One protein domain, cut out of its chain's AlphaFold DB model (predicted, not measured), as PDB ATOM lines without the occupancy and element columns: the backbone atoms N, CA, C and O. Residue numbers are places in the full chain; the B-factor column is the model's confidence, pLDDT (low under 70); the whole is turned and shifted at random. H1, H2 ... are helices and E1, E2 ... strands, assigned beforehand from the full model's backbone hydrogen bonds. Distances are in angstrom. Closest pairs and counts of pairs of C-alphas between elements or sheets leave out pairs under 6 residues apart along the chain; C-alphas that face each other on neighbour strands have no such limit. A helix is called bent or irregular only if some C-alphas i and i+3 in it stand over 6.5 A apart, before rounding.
ATOM      1  N   VAL A   2     160.887 159.729 140.401       96.75
ATOM      2  CA  VAL A   2     162.109 160.253 141.040       96.75
ATOM      3  C   VAL A   2     163.342 159.725 140.308       96.75
ATOM      4  O   VAL A   2     163.446 158.517 140.065       96.75
ATOM      5  N   TYR A   3     164.261 160.632 139.981       97.75
ATOM      6  CA  TYR A   3     165.494 160.374 139.244       97.75
ATOM      7  C   TYR A   3     166.722 160.794 140.042       97.75
ATOM      8  O   TYR A   3     166.663 161.702 140.873       97.75
ATOM      9  N   GLY A   4     167.843 160.134 139.763       97.19
ATOM     10  CA  GLY A   4     169.162 160.520 140.250       97.19
ATOM     11  C   GLY A   4     170.037 160.976 139.089       97.19
ATOM     12  O   GLY A   4     169.984 160.384 138.012       97.19
ATOM     13  N   PHE A   5     170.853 161.998 139.310       97.00
ATOM     14  CA  PHE A   5     171.849 162.462 138.349       97.00
ATOM     15  C   PHE A   5     173.250 162.341 138.951       97.00
ATOM     16  O   PHE A   5     173.489 162.847 140.051       97.00
ATOM     17  N   ILE A   6     174.151 161.650 138.250       95.75
ATOM     18  CA  ILE A   6     175.526 161.375 138.695       95.75
ATOM     19  C   ILE A   6     176.568 161.815 137.675       95.75
ATOM     20  O   ILE A   6     176.287 161.924 136.483       95.75
ATOM     21  N   SER A   7     177.808 161.952 138.119       93.88
ATOM     22  CA  SER A   7     178.988 162.025 137.258       93.88
ATOM     23  C   SER A   7     180.062 161.027 137.707       93.88
ATOM     24  O   SER A   7     179.838 160.195 138.586       93.88
ATOM     25  N   SER A   8     181.244 161.097 137.096       91.81
ATOM     26  CA  SER A   8     182.430 160.352 137.537       91.81
ATOM     27  C   SER A   8     182.927 160.756 138.931       91.81
ATOM     28  O   SER A   8     183.761 160.054 139.492       91.81
ATOM     29  N   LEU A   9     182.428 161.866 139.488       91.06
ATOM     30  CA  LEU A   9     182.738 162.322 140.846       91.06
ATOM     31  C   LEU A   9     181.952 161.562 141.924       91.06
ATOM     32  O   LEU A   9     182.198 161.758 143.111       91.06
ATOM     33  N   ASP A  10     180.973 160.746 141.532       92.12
ATOM     34  CA  ASP A  10     180.091 160.043 142.456       92.12
ATOM     35  C   ASP A  10     180.547 158.605 142.719       92.12
ATOM     36  O   ASP A  10     180.957 157.869 141.821       92.12
ATOM     37  N   ASP A  11     180.409 158.182 143.974       90.00
ATOM     38  CA  ASP A  11     180.921 156.912 144.476       90.00
ATOM     39  C   ASP A  11     179.816 156.044 145.119       90.00
ATOM     40  O   ASP A  11     178.612 156.188 144.860       90.00
ATOM     41  N   GLY A  12     180.221 155.083 145.954       85.12
ATOM     42  CA  GLY A  12     179.296 154.244 146.715       85.12
ATOM     43  C   GLY A  12     178.359 155.042 147.629       85.12
ATOM     44  O   GLY A  12     177.196 154.664 147.772       85.12
ATOM     45  N   THR A  13     178.814 156.163 148.185       87.94
ATOM     46  CA  THR A  13     178.051 157.016 149.106       87.94
ATOM     47  C   THR A  13     176.873 157.674 148.394       87.94
ATOM     48  O   THR A  13     175.742 157.610 148.884       87.94
ATOM     49  N   THR A  14     177.087 158.198 147.182       88.88
ATOM     50  CA  THR A  14     176.008 158.746 146.337       88.88
ATOM     51  C   THR A  14     174.932 157.694 146.059       88.88
ATOM     52  O   THR A  14     173.730 157.969 146.146       88.88
ATOM     53  N   LYS A  15     175.336 156.443 145.805       84.62
ATOM     54  CA  LYS A  15     174.394 155.333 145.592       84.62
ATOM     55  C   LYS A  15     173.577 155.021 146.848       84.62
ATOM     56  O   LYS A  15     172.385 154.734 146.726       84.62
ATOM     57  N   VAL A  16     174.174 155.086 148.042       89.75
ATOM     58  CA  VAL A  16     173.437 154.925 149.310       89.75
ATOM     59  C   VAL A  16     172.408 156.042 149.480       89.75
ATOM     60  O   VAL A  16     171.244 155.756 149.776       89.75
ATOM     61  N   PHE A  17     172.789 157.292 149.210       92.75
ATOM     62  CA  PHE A  17     171.858 158.418 149.253       92.75
ATOM     63  C   PHE A  17     170.671 158.212 148.296       92.75
ATOM     64  O   PHE A  17     169.519 158.315 148.718       92.75
ATOM     65  N   PHE A  18     170.902 157.824 147.040       93.31
ATOM     66  CA  PHE A  18     169.813 157.581 146.084       93.31
ATOM     67  C   PHE A  18     168.902 156.414 146.466       93.31
ATOM     68  O   PHE A  18     167.682 156.506 146.292       93.31
ATOM     69  N   ARG A  19     169.449 155.357 147.076       91.50
ATOM     70  CA  ARG A  19     168.635 154.283 147.668       91.50
ATOM     71  C   ARG A  19     167.733 154.812 148.784       91.50
ATOM     72  O   ARG A  19     166.559 154.454 148.814       91.50
ATOM     73  N   SER A  20     168.229 155.714 149.638       93.06
ATOM     74  CA  SER A  20     167.409 156.351 150.687       93.06
ATOM     75  C   SER A  20     166.234 157.164 150.119       93.06
ATOM     76  O   SER A  20     165.179 157.260 150.743       93.06
ATOM     77  N   LYS A  21     166.379 157.691 148.895       94.62
ATOM     78  CA  LYS A  21     165.331 158.403 148.146       94.62
ATOM     79  C   LYS A  21     164.444 157.484 147.300       94.62
ATOM     80  O   LYS A  21     163.592 157.974 146.565       94.62
ATOM     81  N   LYS A  22     164.610 156.159 147.415       93.62
ATOM     82  CA  LYS A  22     163.874 155.132 146.654       93.62
ATOM     83  C   LYS A  22     164.024 155.280 145.132       93.62
ATOM     84  O   LYS A  22     163.131 154.895 144.377       93.62
ATOM     85  N   ILE A  23     165.157 155.816 144.675       95.50
ATOM     86  CA  ILE A  23     165.471 155.950 143.249       95.50
ATOM     87  C   ILE A  23     165.877 154.575 142.715       95.50
ATOM     88  O   ILE A  23     166.783 153.927 143.244       95.50
ATOM     89  N   ARG A  24     165.191 154.115 141.665       92.19
ATOM     90  CA  ARG A  24     165.510 152.848 140.993       92.19
ATOM     91  C   ARG A  24     166.767 153.006 140.139       92.19
ATOM     92  O   ARG A  24     166.998 154.074 139.585       92.19
ATOM     93  N   GLY A  25     167.548 151.935 139.985       90.19
ATOM     94  CA  GLY A  25     168.810 151.978 139.232       90.19
ATOM     95  C   GLY A  25     168.657 152.459 137.784       90.19
ATOM     96  O   GLY A  25     169.483 153.224 137.310       90.19
ATOM     97  N   ASN A  26     167.560 152.090 137.117       93.19
ATOM     98  CA  ASN A  26     167.231 152.534 135.758       93.19
ATOM     99  C   ASN A  26     166.755 153.998 135.662       93.19
ATOM    100  O   ASN A  26     166.574 154.502 134.560       93.19
ATOM    101  N   ASN A  27     166.563 154.678 136.796       96.06
ATOM    102  CA  ASN A  27     166.241 156.104 136.873       96.06
ATOM    103  C   ASN A  27     167.462 156.947 137.280       96.06
ATOM    104  O   ASN A  27     167.310 158.121 137.627       96.06
ATOM    105  N   ILE A  28     168.659 156.354 137.294       95.94
ATOM    106  CA  ILE A  28     169.914 157.057 137.554       95.94
ATOM    107  C   ILE A  28     170.586 157.340 136.213       95.94
ATOM    108  O   ILE A  28     170.925 156.417 135.476       95.94
ATOM    109  N   TYR A  29     170.792 158.617 135.918       96.25
ATOM    110  CA  TYR A  29     171.387 159.093 134.674       96.25
ATOM    111  C   TYR A  29     172.758 159.699 134.949       96.25
ATOM    112  O   TYR A  29     172.945 160.407 135.937       96.25
ATOM    113  N   SER A  30     173.723 159.425 134.073       94.31
ATOM    114  CA  SER A  30     175.044 160.046 134.142       94.31
ATOM    115  C   SER A  30     175.066 161.401 133.435       94.31
ATOM    116  O   SER A  30     174.227 161.674 132.575       94.31
ATOM    117  N   ALA A  31     176.073 162.221 133.736       91.56
ATOM    118  CA  ALA A  31     176.305 163.512 133.095       91.56
ATOM    119  C   ALA A  31     176.341 163.424 131.560       91.56
ATOM    120  O   ALA A  31     175.730 164.241 130.876       91.56
ATOM    121  N   GLY A  32     176.956 162.367 131.012       91.31
ATOM    122  CA  GLY A  32     176.979 162.108 129.566       91.31
ATOM    123  C   GLY A  32     175.614 161.749 128.959       91.31
ATOM    124  O   GLY A  32     175.457 161.772 127.745       91.31
ATOM    125  N   SER A  33     174.616 161.438 129.789       93.56
ATOM    126  CA  SER A  33     173.253 161.068 129.386       93.56
ATOM    127  C   SER A  33     172.216 162.136 129.751       93.56
ATOM    128  O   SER A  33     171.026 161.829 129.845       93.56
ATOM    129  N   LEU A  34     172.632 163.394 129.946       95.00
ATOM    130  CA  LEU A  34     171.725 164.490 130.306       95.00
ATOM    131  C   LEU A  34     170.566 164.646 129.307       95.00
ATOM    132  O   LEU A  34     169.428 164.846 129.721       95.00
ATOM    133  N   GLY A  35     170.826 164.487 128.004       95.62
ATOM    134  CA  GLY A  35     169.782 164.521 126.971       95.62
ATOM    135  C   GLY A  35     168.750 163.392 127.102       95.62
ATOM    136  O   GLY A  35     167.559 163.606 126.889       95.62
ATOM    137  N   ALA A  36     169.184 162.196 127.511       96.62
ATOM    138  CA  ALA A  36     168.272 161.084 127.766       96.62
ATOM    139  C   ALA A  36     167.397 161.365 128.995       96.62
ATOM    140  O   ALA A  36     166.182 161.188 128.924       96.62
ATOM    141  N   LEU A  37     167.982 161.897 130.075       97.06
ATOM    142  CA  LEU A  37     167.224 162.335 131.247       97.06
ATOM    143  C   LEU A  37     166.174 163.382 130.856       97.06
ATOM    144  O   LEU A  37     164.993 163.193 131.127       97.06
ATOM    145  N   THR A  38     166.562 164.458 130.168       96.38
ATOM    146  CA  THR A  38     165.614 165.521 129.792       96.38
ATOM    147  C   THR A  38     164.518 165.037 128.847       96.38
ATOM    148  O   THR A  38     163.422 165.591 128.872       96.38
ATOM    149  N   SER A  39     164.755 163.995 128.046       96.62
ATOM    150  CA  SER A  39     163.729 163.422 127.166       96.62
ATOM    151  C   SER A  39     162.602 162.701 127.918       96.62
ATOM    152  O   SER A  39     161.472 162.691 127.435       96.62
ATOM    153  N   VAL A  40     162.879 162.152 129.106       96.62
ATOM    154  CA  VAL A  40     161.902 161.366 129.883       96.62
ATOM    155  C   VAL A  40     161.200 162.166 130.982       96.62
ATOM    156  O   VAL A  40     160.215 161.686 131.537       96.62
ATOM    157  N   LEU A  41     161.690 163.366 131.309       96.81
ATOM    158  CA  LEU A  41     161.130 164.199 132.377       96.81
ATOM    159  C   LEU A  41     159.729 164.723 132.044       96.81
ATOM    160  O   LEU A  41     159.524 165.381 131.017       96.81
ATOM    161  N   GLN A  42     158.805 164.513 132.981       96.12
ATOM    162  CA  GLN A  42     157.410 164.946 132.944       96.12
ATOM    163  C   GLN A  42     157.061 165.840 134.140       96.12
ATOM    164  O   GLN A  42     157.764 165.881 135.149       96.12
ATOM    165  N   SER A  43     155.948 166.568 134.036       95.62
ATOM    166  CA  SER A  43     155.478 167.427 135.125       95.62
ATOM    167  C   SER A  43     155.215 166.630 136.406       95.62
ATOM    168  O   SER A  43     154.642 165.543 136.361       95.62
ATOM    169  N   GLY A  44     155.651 167.163 137.549       94.94
ATOM    170  CA  GLY A  44     155.579 166.480 138.845       94.94
ATOM    171  C   GLY A  44     156.730 165.505 139.122       94.94
ATOM    172  O   GLY A  44     156.771 164.904 140.198       94.94
ATOM    173  N   ASP A  45     157.679 165.343 138.196       96.69
ATOM    174  CA  ASP A  45     158.898 164.577 138.448       96.69
ATOM    175  C   ASP A  45     159.866 165.307 139.390       96.69
ATOM    176  O   ASP A  45     159.840 166.531 139.538       96.69
ATOM    177  N   VAL A  46     160.742 164.527 140.029       96.94
ATOM    178  CA  VAL A  46     161.776 165.011 140.948       96.94
ATOM    179  C   VAL A  46     163.137 164.477 140.517       96.94
ATOM    180  O   VAL A  46     163.301 163.274 140.316       96.94
ATOM    181  N   VAL A  47     164.134 165.352 140.427       97.31
ATOM    182  CA  VAL A  47     165.525 164.997 140.134       97.31
ATOM    183  C   VAL A  47     166.394 165.339 141.336       97.31
ATOM    184  O   VAL A  47     166.414 166.481 141.785       97.31
ATOM    185  N   TYR A  48     167.131 164.356 141.843       97.56
ATOM    186  CA  TYR A  48     168.166 164.572 142.848       97.56
ATOM    187  C   TYR A  48     169.538 164.644 142.189       97.56
ATOM    188  O   TYR A  48     169.972 163.706 141.515       97.56
ATOM    189  N   VAL A  49     170.236 165.741 142.450       96.44
ATOM    190  CA  VAL A  49     171.620 165.978 142.060       96.44
ATOM    191  C   VAL A  49     172.436 166.178 143.331       96.44
ATOM    192  O   VAL A  49     172.055 166.969 144.190       96.44
ATOM    193  N   ILE A  50     173.561 165.475 143.479       95.44
ATOM    194  CA  ILE A  50     174.404 165.651 144.672       95.44
ATOM    195  C   ILE A  50     174.969 167.071 144.738       95.44
ATOM    196  O   ILE A  50     174.907 167.702 145.787       95.44
ATOM    197  N   SER A  51     175.476 167.581 143.617       96.00
ATOM    198  CA  SER A  51     175.980 168.948 143.506       96.00
ATOM    199  C   SER A  51     175.906 169.446 142.066       96.00
ATOM    200  O   SER A  51     175.965 168.651 141.122       96.00
ATOM    201  N   CYS A  52     175.835 170.760 141.868       96.12
ATOM    202  CA  CYS A  52     175.908 171.371 140.540       96.12
ATOM    203  C   CYS A  52     177.205 171.034 139.778       96.12
ATOM    204  O   CYS A  52     177.198 171.015 138.551       96.12
ATOM    205  N   THR A  53     178.268 170.627 140.475       96.50
ATOM    206  CA  THR A  53     179.531 170.114 139.898       96.50
ATOM    207  C   THR A  53     179.390 168.820 139.084       96.50
ATOM    208  O   THR A  53     180.350 168.353 138.479       96.50
ATOM    209  N   ARG A  54     178.201 168.199 139.057       95.81
ATOM    210  CA  ARG A  54     177.920 167.015 138.222       95.81
ATOM    211  C   ARG A  54     177.611 167.381 136.769       95.81
ATOM    212  O   ARG A  54     177.614 166.500 135.914       95.81
ATOM    213  N   PHE A  55     177.331 168.653 136.494       96.50
ATOM    214  CA  PHE A  55     177.159 169.182 135.143       96.50
ATOM    215  C   PHE A  55     178.512 169.526 134.520       96.50
ATOM    216  O   PHE A  55     179.516 169.598 135.221       96.50
ATOM    217  N   SER A  56     178.553 169.744 133.202       94.19
ATOM    218  CA  SER A  56     179.809 170.093 132.522       94.19
ATOM    219  C   SER A  56     180.130 171.589 132.540       94.19
ATOM    220  O   SER A  56     181.269 171.956 132.296       94.19
ATOM    221  N   SER A  57     179.141 172.456 132.782       95.56
ATOM    222  CA  SER A  57     179.323 173.912 132.858       95.56
ATOM    223  C   SER A  57     178.181 174.596 133.604       95.56
ATOM    224  O   SER A  57     177.095 174.022 133.761       95.56
ATOM    225  N   VAL A  58     178.381 175.850 134.021       96.56
ATOM    226  CA  VAL A  58     177.315 176.650 134.641       96.56
ATOM    227  C   VAL A  58     176.176 176.888 133.648       96.56
ATOM    228  O   VAL A  58     175.005 176.860 134.035       96.56
ATOM    229  N   ASN A  59     176.482 177.027 132.355       95.50
ATOM    230  CA  ASN A  59     175.458 177.095 131.312       95.50
ATOM    231  C   ASN A  59     174.567 175.840 131.263       95.50
ATOM    232  O   ASN A  59     173.351 175.958 131.109       95.50
ATOM    233  N   GLN A  60     175.136 174.641 131.441       95.75
ATOM    234  CA  GLN A  60     174.341 173.411 131.529       95.75
ATOM    235  C   GLN A  60     173.437 173.393 132.767       95.75
ATOM    236  O   GLN A  60     172.266 173.031 132.642       95.75
ATOM    237  N   VAL A  61     173.943 173.816 133.932       96.62
ATOM    238  CA  VAL A  61     173.136 173.943 135.161       96.62
ATOM    239  C   VAL A  61     171.958 174.887 134.920       96.62
ATOM    240  O   VAL A  61     170.812 174.537 135.199       96.62
ATOM    241  N   TYR A  62     172.228 176.066 134.353       95.44
ATOM    242  CA  TYR A  62     171.219 177.077 134.042       95.44
ATOM    243  C   TYR A  62     170.158 176.552 133.065       95.44
ATOM    244  O   TYR A  62     168.959 176.656 133.330       95.44
ATOM    245  N   GLY A  63     170.589 175.956 131.950       94.94
ATOM    246  CA  GLY A  63     169.694 175.418 130.928       94.94
ATOM    247  C   GLY A  63     168.827 174.274 131.451       94.94
ATOM    248  O   GLY A  63     167.619 174.260 131.212       94.94
ATOM    249  N   PHE A  64     169.416 173.354 132.216       95.75
ATOM    250  CA  PHE A  64     168.680 172.254 132.834       95.75
ATOM    251  C   PHE A  64     167.661 172.757 133.860       95.75
ATOM    252  O   PHE A  64     166.503 172.341 133.829       95.75
ATOM    253  N   ALA A  65     168.055 173.692 134.728       94.38
ATOM    254  CA  ALA A  65     167.158 174.272 135.718       94.38
ATOM    255  C   ALA A  65     165.966 174.985 135.059       94.38
ATOM    256  O   ALA A  65     164.814 174.778 135.447       94.38
ATOM    257  N   LYS A  66     166.223 175.773 134.010       93.25
ATOM    258  CA  LYS A  66     165.172 176.438 133.235       93.25
ATOM    259  C   LYS A  66     164.202 175.430 132.611       93.25
ATOM    260  O   LYS A  66     162.996 175.569 132.799       93.25
ATOM    261  N   LEU A  67     164.717 174.392 131.948       94.56
ATOM    262  CA  LEU A  67     163.901 173.331 131.349       94.56
ATOM    263  C   LEU A  67     163.024 172.629 132.391       94.56
ATOM    264  O   LEU A  67     161.835 172.418 132.163       94.56
ATOM    265  N   CYS A  68     163.599 172.268 133.538       94.62
ATOM    266  CA  CYS A  68     162.861 171.621 134.616       94.62
ATOM    267  C   CYS A  68     161.758 172.531 135.162       94.62
ATOM    268  O   CYS A  68     160.626 172.080 135.320       94.62
ATOM    269  N   HIS A  69     162.044 173.819 135.369       92.56
ATOM    270  CA  HIS A  69     161.034 174.784 135.790       92.56
ATOM    271  C   HIS A  69     159.876 174.887 134.785       92.56
ATOM    272  O   HIS A  69     158.718 174.756 135.178       92.56
ATOM    273  N   GLU A  70     160.180 175.050 133.494       92.50
ATOM    274  CA  GLU A  70     159.183 175.151 132.417       92.50
ATOM    275  C   GLU A  70     158.301 173.900 132.309       92.50
ATOM    276  O   GLU A  70     157.128 173.991 131.951       92.50
ATOM    277  N   ARG A  71     158.838 172.728 132.662       93.06
ATOM    278  CA  ARG A  71     158.099 171.458 132.670       93.06
ATOM    279  C   ARG A  71     157.407 171.145 133.997       93.06
ATOM    280  O   ARG A  71     156.721 170.131 134.090       93.06
ATOM    281  N   GLY A  72     157.566 171.971 135.030       94.19
ATOM    282  CA  GLY A  72     157.044 171.684 136.369       94.19
ATOM    283  C   GLY A  72     157.734 170.493 137.051       94.19
ATOM    284  O   GLY A  72     157.095 169.750 137.792       94.19
ATOM    285  N   VAL A  73     159.023 170.297 136.774       95.75
ATOM    286  CA  VAL A  73     159.907 169.313 137.412       95.75
ATOM    287  C   VAL A  73     160.616 169.973 138.592       95.75
ATOM    288  O   VAL A  73     161.112 171.097 138.490       95.75
ATOM    289  N   THR A  74     160.701 169.260 139.709       96.81
ATOM    290  CA  THR A  74     161.478 169.684 140.878       96.81
ATOM    291  C   THR A  74     162.905 169.154 140.767       96.81
ATOM    292  O   THR A  74     163.113 167.977 140.484       96.81
ATOM    293  N   VAL A  75     163.902 169.997 141.020       96.38
ATOM    294  CA  VAL A  75     165.315 169.609 141.086       96.38
ATOM    295  C   VAL A  75     165.857 169.983 142.455       96.38
ATOM    296  O   VAL A  75     165.716 171.126 142.888       96.38
ATOM    297  N   HIS A  76     166.488 169.011 143.103       96.12
ATOM    298  CA  HIS A  76     167.167 169.181 144.379       96.12
ATOM    299  C   HIS A  76     168.676 169.060 144.198       96.12
ATOM    300  O   HIS A  76     169.157 168.013 143.756       96.12
ATOM    301  N   PHE A  77     169.403 170.098 144.597       95.38
ATOM    302  CA  PHE A  77     170.855 170.111 144.718       95.38
ATOM    303  C   PHE A  77     171.218 169.891 146.185       95.38
ATOM    304  O   PHE A  77     171.061 170.771 147.026       95.38
ATOM    305  N   VAL A  78     171.684 168.685 146.511       94.00
ATOM    306  CA  VAL A  78     171.882 168.262 147.907       94.00
ATOM    307  C   VAL A  78     172.925 169.127 148.618       94.00
ATOM    308  O   VAL A  78     172.703 169.532 149.757       94.00
ATOM    309  N   ALA A  79     174.045 169.411 147.955       93.50
ATOM    310  CA  ALA A  79     175.111 170.248 148.495       93.50
ATOM    311  C   ALA A  79     174.800 171.753 148.411       93.50
ATOM    312  O   ALA A  79     175.282 172.518 149.249       93.50
ATOM    313  N   GLU A  80     173.966 172.178 147.454       94.62
ATOM    314  CA  GLU A  80     173.626 173.586 147.215       94.62
ATOM    315  C   GLU A  80     172.108 173.862 147.260       94.62
ATOM    316  O   GLU A  80     171.507 174.170 146.229       94.62
ATOM    317  N   PRO A  81     171.455 173.842 148.440       90.44
ATOM    318  CA  PRO A  81     169.995 173.989 148.542       90.44
ATOM    319  C   PRO A  81     169.437 175.296 147.960       90.44
ATOM    320  O   PRO A  81     168.256 175.390 147.633       90.44
ATOM    321  N   TYR A  82     170.269 176.333 147.824       88.94
ATOM    322  CA  TYR A  82     169.883 177.597 147.190       88.94
ATOM    323  C   TYR A  82     169.682 177.482 145.671       88.94
ATOM    324  O   TYR A  82     169.103 178.390 145.070       88.94
ATOM    325  N   LEU A  83     170.149 176.387 145.066       93.12
ATOM    326  CA  LEU A  83     169.951 176.052 143.660       93.12
ATOM    327  C   LEU A  83     168.706 175.184 143.425       93.12
ATOM    328  O   LEU A  83     168.379 174.916 142.269       93.12
ATOM    329  N   ASP A  84     167.977 174.786 144.471       93.44
ATOM    330  CA  ASP A  84     166.733 174.032 144.321       93.44
ATOM    331  C   ASP A  84     165.696 174.806 143.490       93.44
ATOM    332  O   ASP A  84     165.507 176.019 143.631       93.44
ATOM    333  N   ILE A  85     164.978 174.072 142.645       91.94
ATOM    334  CA  ILE A  85     163.842 174.563 141.857       91.94
ATOM    335  C   ILE A  85     162.689 173.572 141.963       91.94
ATOM    336  O   ILE A  85     162.911 172.374 142.101       91.94
ATOM    337  N   GLY A  86     161.446 174.039 141.881       87.31
ATOM    338  CA  GLY A  86     160.290 173.142 141.917       87.31
ATOM    339  C   GLY A  86     159.047 173.762 142.531       87.31
ATOM    340  O   GLY A  86     159.083 174.870 143.065       87.31
ATOM    341  N   ASN A  87     157.924 173.048 142.447       77.38
ATOM    342  CA  ASN A  87     156.612 173.511 142.926       77.38
ATOM    343  C   ASN A  87     156.231 174.912 142.401       77.38
ATOM    344  O   ASN A  87     155.740 175.752 143.153       77.38
ATOM    345  N   GLY A  88     156.538 175.199 141.129       69.19
ATOM    346  CA  GLY A  88     156.309 176.512 140.511       69.19
ATOM    347  C   GLY A  88     157.252 177.628 140.985       69.19
ATOM    348  O   GLY A  88     157.139 178.758 140.519       69.19
ATOM    349  N   LYS A  89     158.205 177.337 141.880       76.75
ATOM    350  CA  LYS A  89     159.195 178.304 142.366       76.75
ATOM    351  C   LYS A  89     160.419 178.335 141.452       76.75
ATOM    352  O   LYS A  89     160.906 177.297 141.004       76.75
ATOM    353  N   GLN A  90     160.904 179.548 141.209       82.38
ATOM    354  CA  GLN A  90     162.148 179.845 140.502       82.38
ATOM    355  C   GLN A  90     163.227 180.262 141.501       82.38
ATOM    356  O   GLN A  90     162.933 180.594 142.655       82.38
ATOM    357  N   TRP A  91     164.475 180.319 141.039       89.75
ATOM    358  CA  TRP A  91     165.529 180.994 141.784       89.75
ATOM    359  C   TRP A  91     165.154 182.442 142.086       89.75
ATOM    360  O   TRP A  91     164.555 183.142 141.268       89.75
ATOM    361  N   ARG A  92     165.570 182.917 143.263       87.56
ATOM    362  CA  ARG A  92     165.461 184.341 143.597       87.56
ATOM    363  C   ARG A  92     166.211 185.167 142.540       87.56
ATOM    364  O   ARG A  92     167.269 184.721 142.092       87.56
ATOM    365  N   PRO A  93     165.755 186.388 142.207       88.81
ATOM    366  CA  PRO A  93     166.397 187.215 141.181       88.81
ATOM    367  C   PRO A  93     167.911 187.388 141.368       88.81
ATOM    368  O   PRO A  93     168.656 187.310 140.398       88.81
ATOM    369  N   ALA A  94     168.382 187.543 142.610       87.31
ATOM    370  CA  ALA A  94     169.810 187.646 142.914       87.31
ATOM    371  C   ALA A  94     170.602 186.375 142.542       87.31
ATOM    372  O   ALA A  94     171.662 186.476 141.931       87.31
ATOM    373  N   VAL A  95     170.063 185.188 142.848       89.31
ATOM    374  CA  VAL A  95     170.670 183.888 142.502       89.31
ATOM    375  C   VAL A  95     170.690 183.713 140.984       89.31
ATOM    376  O   VAL A  95     171.733 183.426 140.402       89.31
ATOM    377  N   ALA A  96     169.559 183.977 140.323       91.19
ATOM    378  CA  ALA A  96     169.452 183.887 138.870       91.19
ATOM    379  C   ALA A  96     170.410 184.852 138.148       91.19
ATOM    380  O   ALA A  96     171.011 184.487 137.140       91.19
ATOM    381  N   ASN A  97     170.579 186.075 138.661       91.56
ATOM    382  CA  ASN A  97     171.506 187.055 138.099       91.56
ATOM    383  C   ASN A  97     172.970 186.655 138.297       91.56
ATOM    384  O   ASN A  97     173.748 186.796 137.358       91.56
ATOM    385  N   ALA A  98     173.332 186.112 139.463       91.88
ATOM    386  CA  ALA A  98     174.677 185.595 139.701       91.88
ATOM    387  C   ALA A  98     175.020 184.463 138.720       91.88
ATOM    388  O   ALA A  98     176.030 184.540 138.026       91.88
ATOM    389  N   ILE A  99     174.135 183.470 138.581       94.19
ATOM    390  CA  ILE A  99     174.329 182.341 137.657       94.19
ATOM    391  C   ILE A  99     174.439 182.833 136.213       94.19
ATOM    392  O   ILE A  99     175.350 182.436 135.495       94.19
ATOM    393  N   ARG A 100     173.566 183.752 135.786       94.38
ATOM    394  CA  ARG A 100     173.630 184.347 134.442       94.38
ATOM    395  C   ARG A 100     174.955 185.071 134.196       94.38
ATOM    396  O   ARG A 100     175.548 184.892 133.138       94.38
ATOM    397  N   GLY A 101     175.445 185.834 135.173       94.12
ATOM    398  CA  GLY A 101     176.754 186.485 135.093       94.12
ATOM    399  C   GLY A 101     177.903 185.482 134.948       94.12
ATOM    400  O   GLY A 101     178.833 185.716 134.178       94.12
ATOM    401  N   MET A 102     177.811 184.330 135.617       94.75
ATOM    402  CA  MET A 102     178.776 183.235 135.471       94.75
ATOM    403  C   MET A 102     178.707 182.573 134.086       94.75
ATOM    404  O   MET A 102     179.759 182.304 133.512       94.75
ATOM    405  N   VAL A 103     177.512 182.387 133.509       94.56
ATOM    406  CA  VAL A 103     177.339 181.915 132.116       94.56
ATOM    407  C   VAL A 103     177.962 182.897 131.119       94.56
ATOM    408  O   VAL A 103     178.685 182.504 130.204       94.56
ATOM    409  N   GLU A 104     177.728 184.197 131.298       93.44
ATOM    410  CA  GLU A 104     178.351 185.219 130.452       93.44
ATOM    411  C   GLU A 104     179.878 185.237 130.588       93.44
ATOM    412  O   GLU A 104     180.580 185.485 129.605       93.44
ATOM    413  N   SER A 105     180.393 184.989 131.796       89.69
ATOM    414  CA  SER A 105     181.827 184.892 132.065       89.69
ATOM    415  C   SER A 105     182.458 183.720 131.312       89.69
ATOM    416  O   SER A 105     183.480 183.924 130.661       89.69
ATOM    417  N   GLU A 106     181.820 182.540 131.295       90.44
ATOM    418  CA  GLU A 106     182.254 181.391 130.478       90.44
ATOM    419  C   GLU A 106     182.406 181.784 129.015       90.44
ATOM    420  O   GLU A 106     183.474 181.608 128.431       90.44
ATOM    421  N   TYR A 107     181.377 182.394 128.431       87.62
ATOM    422  CA  TYR A 107     181.420 182.802 127.030       87.62
ATOM    423  C   TYR A 107     182.532 183.828 126.746       87.62
ATOM    424  O   TYR A 107     183.321 183.667 125.811       87.62
ATOM    425  N   LYS A 108     182.637 184.873 127.578       88.56
ATOM    426  CA  LYS A 108     183.647 185.935 127.427       88.56
ATOM    427  C   LYS A 108     185.067 185.399 127.619       88.56
ATOM    428  O   LYS A 108     185.968 185.817 126.892       88.56
ATOM    429  N   ALA A 109     185.275 184.484 128.563       84.31
ATOM    430  CA  ALA A 109     186.570 183.861 128.811       84.31
ATOM    431  C   ALA A 109     187.005 183.006 127.618       84.31
ATOM    432  O   ALA A 109     188.125 183.176 127.141       84.31
ATOM    433  N   LYS A 110     186.111 182.173 127.066       84.81
ATOM    434  CA  LYS A 110     186.402 181.376 125.862       84.81
ATOM    435  C   LYS A 110     186.821 182.254 124.682       84.81
ATOM    436  O   LYS A 110     187.858 182.004 124.066       84.81
ATOM    437  N   ALA A 111     186.065 183.326 124.429       84.50
ATOM    438  CA  ALA A 111     186.346 184.271 123.349       84.50
ATOM    439  C   ALA A 111     187.687 185.003 123.524       84.50
ATOM    440  O   ALA A 111     188.415 185.182 122.552       84.50
ATOM    441  N   ARG A 112     188.033 185.412 124.753       83.94
ATOM    442  CA  ARG A 112     189.316 186.071 125.048       83.94
ATOM    443  C   ARG A 112     190.495 185.118 124.956       83.94
ATOM    444  O   ARG A 112     191.519 185.496 124.407       83.94
ATOM    445  N   MET A 113     190.359 183.897 125.471       81.00
ATOM    446  CA  MET A 113     191.436 182.910 125.419       81.00
ATOM    447  C   MET A 113     191.799 182.574 123.967       81.00
ATOM    448  O   MET A 113     192.979 182.570 123.633       81.00
ATOM    449  N   ALA A 114     190.804 182.442 123.080       77.38
ATOM    450  CA  ALA A 114     191.019 182.232 121.645       77.38
ATOM    451  C   ALA A 114     191.825 183.354 120.951       77.38
ATOM    452  O   ALA A 114     192.345 183.158 119.852       77.38
ATOM    453  N   GLN A 115     191.944 184.532 121.573       73.94
ATOM    454  CA  GLN A 115     192.695 185.676 121.062       73.94
ATOM    455  C   GLN A 115     194.096 185.709 121.687       73.94
ATOM    456  O   GLN A 115     194.324 186.379 122.689       73.94
ATOM    457  N   GLY A 116     195.058 185.003 121.091       67.88
ATOM    458  CA  GLY A 116     196.473 185.189 121.450       67.88
ATOM    459  C   GLY A 116     197.370 183.965 121.313       67.88
ATOM    460  O   GLY A 116     198.584 184.126 121.222       67.88
ATOM    461  N   PHE A 117     196.801 182.760 121.231       72.94
ATOM    462  CA  PHE A 117     197.567 181.518 121.117       72.94
ATOM    463  C   PHE A 117     197.131 180.694 119.905       72.94
ATOM    464  O   PHE A 117     195.943 180.545 119.630       72.94
ATOM    465  N   ARG A 118     198.101 180.124 119.179       81.31
ATOM    466  CA  ARG A 118     197.833 179.078 118.184       81.31
ATOM    467  C   ARG A 118     197.785 177.738 118.907       81.31
ATOM    468  O   ARG A 118     198.831 177.172 119.209       81.31
ATOM    469  N   MET A 119     196.580 177.272 119.197       84.50
ATOM    470  CA  MET A 119     196.308 175.954 119.768       84.50
ATOM    471  C   MET A 119     195.436 175.149 118.800       84.50
ATOM    472  O   MET A 119     194.701 175.736 118.002       84.50
ATOM    473  N   SER A 120     195.533 173.819 118.851       88.06
ATOM    474  CA  SER A 120     194.593 172.936 118.155       88.06
ATOM    475  C   SER A 120     193.204 173.003 118.801       88.06
ATOM    476  O   SER A 120     193.044 173.520 119.909       88.06
ATOM    477  N   ASN A 121     192.192 172.460 118.122       87.06
ATOM    478  CA  ASN A 121     190.834 172.417 118.666       87.06
ATOM    479  C   ASN A 121     190.778 171.615 119.977       87.06
ATOM    480  O   ASN A 121     190.155 172.060 120.931       87.06
ATOM    481  N   GLU A 122     191.507 170.501 120.073       90.88
ATOM    482  CA  GLU A 122     191.535 169.652 121.271       90.88
ATOM    483  C   GLU A 122     192.174 170.370 122.470       90.88
ATOM    484  O   GLU A 122     191.738 170.218 123.610       90.88
ATOM    485  N   GLN A 123     193.205 171.178 122.215       90.19
ATOM    486  CA  GLN A 123     193.840 172.004 123.241       90.19
ATOM    487  C   GLN A 123     192.892 173.103 123.737       90.19
ATOM    488  O   GLN A 123     192.830 173.360 124.941       90.19
ATOM    489  N   TRP A 124     192.130 173.719 122.826       88.38
ATOM    490  CA  TRP A 124     191.091 174.680 123.194       88.38
ATOM    491  C   TRP A 124     189.975 174.035 124.006       88.38
ATOM    492  O   TRP A 124     189.601 174.576 125.046       88.38
ATOM    493  N   ASP A 125     189.498 172.864 123.589       88.81
ATOM    494  CA  ASP A 125     188.459 172.118 124.295       88.81
ATOM    495  C   ASP A 125     188.889 171.785 125.726       88.81
ATOM    496  O   ASP A 125     188.124 172.011 126.664       88.81
ATOM    497  N   TYR A 126     190.134 171.339 125.918       90.44
ATOM    498  CA  TYR A 126     190.684 171.100 127.251       90.44
ATOM    499  C   TYR A 126     190.734 172.380 128.102       90.44
ATOM    500  O   TYR A 126     190.251 172.392 129.234       90.44
ATOM    501  N   ALA A 127     191.261 173.486 127.562       89.81
ATOM    502  CA  ALA A 127     191.338 174.754 128.293       89.81
ATOM    503  C   ALA A 127     189.948 175.284 128.687       89.81
ATOM    504  O   ALA A 127     189.747 175.787 129.795       89.81
ATOM    505  N   TYR A 128     188.971 175.144 127.791       89.75
ATOM    506  CA  TYR A 128     187.584 175.517 128.042       89.75
ATOM    507  C   TYR A 128     186.941 174.649 129.119       89.75
ATOM    508  O   TYR A 128     186.297 175.205 130.007       89.75
ATOM    509  N   GLN A 129     187.177 173.335 129.100       90.81
ATOM    510  CA  GLN A 129     186.715 172.427 130.152       90.81
ATOM    511  C   GLN A 129     187.300 172.804 131.516       90.81
ATOM    512  O   GLN A 129     186.558 172.875 132.493       90.81
ATOM    513  N   CYS A 130     188.596 173.124 131.595       91.12
ATOM    514  CA  CYS A 130     189.203 173.588 132.846       91.12
ATOM    515  C   CYS A 130     188.513 174.850 133.383       91.12
ATOM    516  O   CYS A 130     188.236 174.939 134.578       91.12
ATOM    517  N   PHE A 131     188.214 175.820 132.513       91.19
ATOM    518  CA  PHE A 131     187.512 177.037 132.916       91.19
ATOM    519  C   PHE A 131     186.092 176.749 133.419       91.19
ATOM    520  O   PHE A 131     185.697 177.259 134.467       91.19
ATOM    521  N   GLU A 132     185.333 175.923 132.698       93.62
ATOM    522  CA  GLU A 132     183.973 175.533 133.086       93.62
ATOM    523  C   GLU A 132     183.954 174.792 134.429       93.62
ATOM    524  O   GLU A 132     183.115 175.093 135.278       93.62
ATOM    525  N   MET A 133     184.919 173.897 134.666       92.44
ATOM    526  CA  MET A 133     185.080 173.206 135.950       92.44
ATOM    527  C   MET A 133     185.357 174.184 137.096       92.44
ATOM    528  O   MET A 133     184.663 174.144 138.108       92.44
ATOM    529  N   MET A 134     186.301 175.115 136.924       93.81
ATOM    530  CA  MET A 134     186.578 176.137 137.945       93.81
ATOM    531  C   MET A 134     185.344 176.996 138.243       93.81
ATOM    532  O   MET A 134     185.081 177.345 139.392       93.81
ATOM    533  N   ASN A 135     184.565 177.335 137.216       94.88
ATOM    534  CA  ASN A 135     183.361 178.139 137.377       94.88
ATOM    535  C   ASN A 135     182.251 177.367 138.116       94.88
ATOM    536  O   ASN A 135     181.561 177.936 138.963       94.88
ATOM    537  N   LEU A 136     182.113 176.065 137.858       96.06
ATOM    538  CA  LEU A 136     181.230 175.179 138.619       96.06
ATOM    539  C   LEU A 136     181.649 175.058 140.085       96.06
ATOM    540  O   LEU A 136     180.786 175.107 140.961       96.06
ATOM    541  N   ASP A 137     182.947 174.957 140.363       95.12
ATOM    542  CA  ASP A 137     183.451 174.919 141.736       95.12
ATOM    543  C   ASP A 137     183.117 176.218 142.472       95.12
ATOM    544  O   ASP A 137     182.597 176.175 143.588       95.12
ATOM    545  N   ILE A 138     183.325 177.378 141.840       94.44
ATOM    546  CA  ILE A 138     182.923 178.676 142.408       94.44
ATOM    547  C   ILE A 138     181.418 178.685 142.699       94.44
ATOM    548  O   ILE A 138     181.010 179.068 143.797       94.44
ATOM    549  N   LEU A 139     180.595 178.227 141.750       95.19
ATOM    550  CA  LEU A 139     179.142 178.177 141.906       95.19
ATOM    551  C   LEU A 139     178.747 177.305 143.107       95.19
ATOM    552  O   LEU A 139     177.947 177.731 143.944       95.19
ATOM    553  N   SER A 140     179.332 176.111 143.210       95.44
ATOM    554  CA  SER A 140     179.090 175.176 144.309       95.44
ATOM    555  C   SER A 140     179.448 175.796 145.657       95.44
ATOM    556  O   SER A 140     178.622 175.816 146.568       95.44
ATOM    557  N   HIS A 141     180.623 176.418 145.776       93.12
ATOM    558  CA  HIS A 141     181.043 177.062 147.021       93.12
ATOM    559  C   HIS A 141     180.138 178.239 147.403       93.12
ATOM    560  O   HIS A 141     179.757 178.367 148.570       93.12
ATOM    561  N   MET A 142     179.758 179.081 146.437       92.00
ATOM    562  CA  MET A 142     178.889 180.239 146.667       92.00
ATOM    563  C   MET A 142     177.521 179.844 147.229       92.00
ATOM    564  O   MET A 142     177.037 180.500 148.156       92.00
ATOM    565  N   PHE A 143     176.919 178.790 146.670       92.00
ATOM    566  CA  PHE A 143     175.549 178.362 146.966       92.00
ATOM    567  C   PHE A 143     175.454 177.127 147.863       92.00
ATOM    568  O   PHE A 143     174.349 176.643 148.120       92.00
ATOM    569  N   SER A 144     176.583 176.640 148.375       91.69
ATOM    570  CA  SER A 144     176.606 175.613 149.412       91.69
ATOM    571  C   SER A 144     175.865 176.072 150.670       91.69
ATOM    572  O   SER A 144     175.660 177.270 150.901       91.69
ATOM    573  N   ALA A 145     175.480 175.116 151.519       85.50
ATOM    574  CA  ALA A 145     174.781 175.414 152.766       85.50
ATOM    575  C   ALA A 145     175.517 176.445 153.644       85.50
ATOM    576  O   ALA A 145     174.847 177.243 154.290       85.50
ATOM    577  N   ASP A 146     176.853 176.475 153.630       84.31
ATOM    578  CA  ASP A 146     177.688 177.410 154.408       84.31
ATOM    579  C   ASP A 146     178.466 178.396 153.515       84.31
ATOM    580  O   ASP A 146     179.510 178.952 153.895       84.31
ATOM    581  N   GLY A 147     177.948 178.594 152.301       82.56
ATOM    582  CA  GLY A 147     178.496 179.474 151.281       82.56
ATOM    583  C   GLY A 147     178.314 180.956 151.589       82.56
ATOM    584  O   GLY A 147     177.874 181.364 152.669       82.56
ATOM    585  N   VAL A 148     178.643 181.792 150.603       79.56
ATOM    586  CA  VAL A 148     178.640 183.264 150.721       79.56
ATOM    587  C   VAL A 148     177.291 183.798 151.212       79.56
ATOM    588  O   VAL A 148     177.253 184.752 151.983       79.56
ATOM    589  N   LEU A 149     176.188 183.133 150.856       71.69
ATOM    590  CA  LEU A 149     174.840 183.524 151.273       71.69
ATOM    591  C   LEU A 149     174.584 183.460 152.788       71.69
ATOM    592  O   LEU A 149     173.678 184.144 153.257       71.69
ATOM    593  N   LYS A 150     175.353 182.677 153.553       73.00
ATOM    594  CA  LYS A 150     175.298 182.663 155.028       73.00
ATOM    595  C   LYS A 150     176.368 183.527 155.697       73.00
ATOM    596  O   LYS A 150     176.307 183.728 156.904       73.00
ATOM    597  N   ARG A 151     177.365 184.001 154.944       70.19
ATOM    598  CA  ARG A 151     178.545 184.706 155.480       70.19
ATOM    599  C   ARG A 151     178.406 186.230 155.484       70.19
ATOM    600  O   ARG A 151     179.298 186.907 155.977       70.19
ATOM    601  N   GLY A 152     177.313 186.756 154.933       62.00
ATOM    602  CA  GLY A 152     176.939 188.166 155.027       62.00
ATOM    603  C   GLY A 152     175.764 188.333 155.982       62.00
ATOM    604  O   GLY A 152     174.618 188.159 155.572       62.00
ATOM    605  N   SER A 153     176.067 188.646 157.239       52.34
ATOM    606  CA  SER A 153     175.121 189.081 158.272       52.34
ATOM    607  C   SER A 153     175.616 190.383 158.871       52.34
ATOM    608  O   SER A 153     176.790 190.368 159.308       52.34
TER     609      SER A 153
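Overview. This is residues 2 to 153 of the 153 residues of an uncharacterized protein of Roseburia sp. 831b (UniProt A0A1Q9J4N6). A small parallel sheet of four strands, with H1 over one face, H2 over the other and H3 packed on its edge strand E4, makes one part; a long helical hairpin, H4 and H5, makes the other and runs away from the sheet to its loop at residues 114 to 120. The first residues of H3 pack on both hairpin helices, and short H6 follows H5. The printed part has 152 residues with six named helices and four named strands, ordered E1 H1 E2 H2 E3 H3 E4 H4 H5 H6; the sheet's order is E2 E1 E3 E4. The class is mixed, and the whole is compact, with a radius of gyration of the C-alphas of 16.2 A and spans of 51 by 40 by 29 A.

Arrangement. E1, residues 2 to 6, and E2, residues 28 to 30, are parallel neighbours, with N 29 and O 4 2.9 A apart. H1, residues 12 to 20, between them in a right-handed strand-helix-strand unit, lies over E1 at a height over the sheet of 10.1 A; Gly 4 and Phe 18 have the closest C-alphas, 6.6 A. H2, residues 31 to 40, is on the opposite face at 8.3 A, along the strands; it is irregular, C-alphas 32 and 35 being 8.0 A apart. E3, residues 46 to 49, pairs with E1 through N 3 and O 46, 2.8 A, and E2, H2, E3 form a split unit, with E1 between its strands, also right-handed. H3, residues 58 to 70, leads to E4, residues 74 to 77, in a third right-handed unit; N 47 and O 74 are 2.8 A apart. H4, residues 93 to 113, and H5, residues 121 to 143, form a hairpin at a shallow tilt of 22 degrees, closest at the C-alphas of Lys 110 and Tyr 128, 6.4 A. H3 touches H4 with residues 58 to 62 alone, closest at the C-alphas of Asn 59 and Val 103, 5.2 A, and H5 with residue 58 alone, 5.8 A from C-alpha 136. H6, residues 148 to 151, touches H5 only at the corner, C-alphas 142 and 148 being 5.1 A apart. Every O i to N i+4 pair is within hydrogen-bond range in H1, H3, H4 and H5, 4 of 6 in H2; H6 is too short for one.

Along the chain. E1 begins at C-alpha 2 (162.109, 160.253, 141.040). H3 is 18.3 A long, H4 29.9 A and H5 32.7 A, ending at C-alpha 143 (175.549, 178.362, 146.966).

Size, cuts and confidence. The C-alphas of Lys 22 and Gly 116 are the two farthest apart, 51.0 A. The printed part has no cut; the link from E4 to H4 is long, 15 residues. Residues 88, 116 and 152 to 153 are under pLDDT 70.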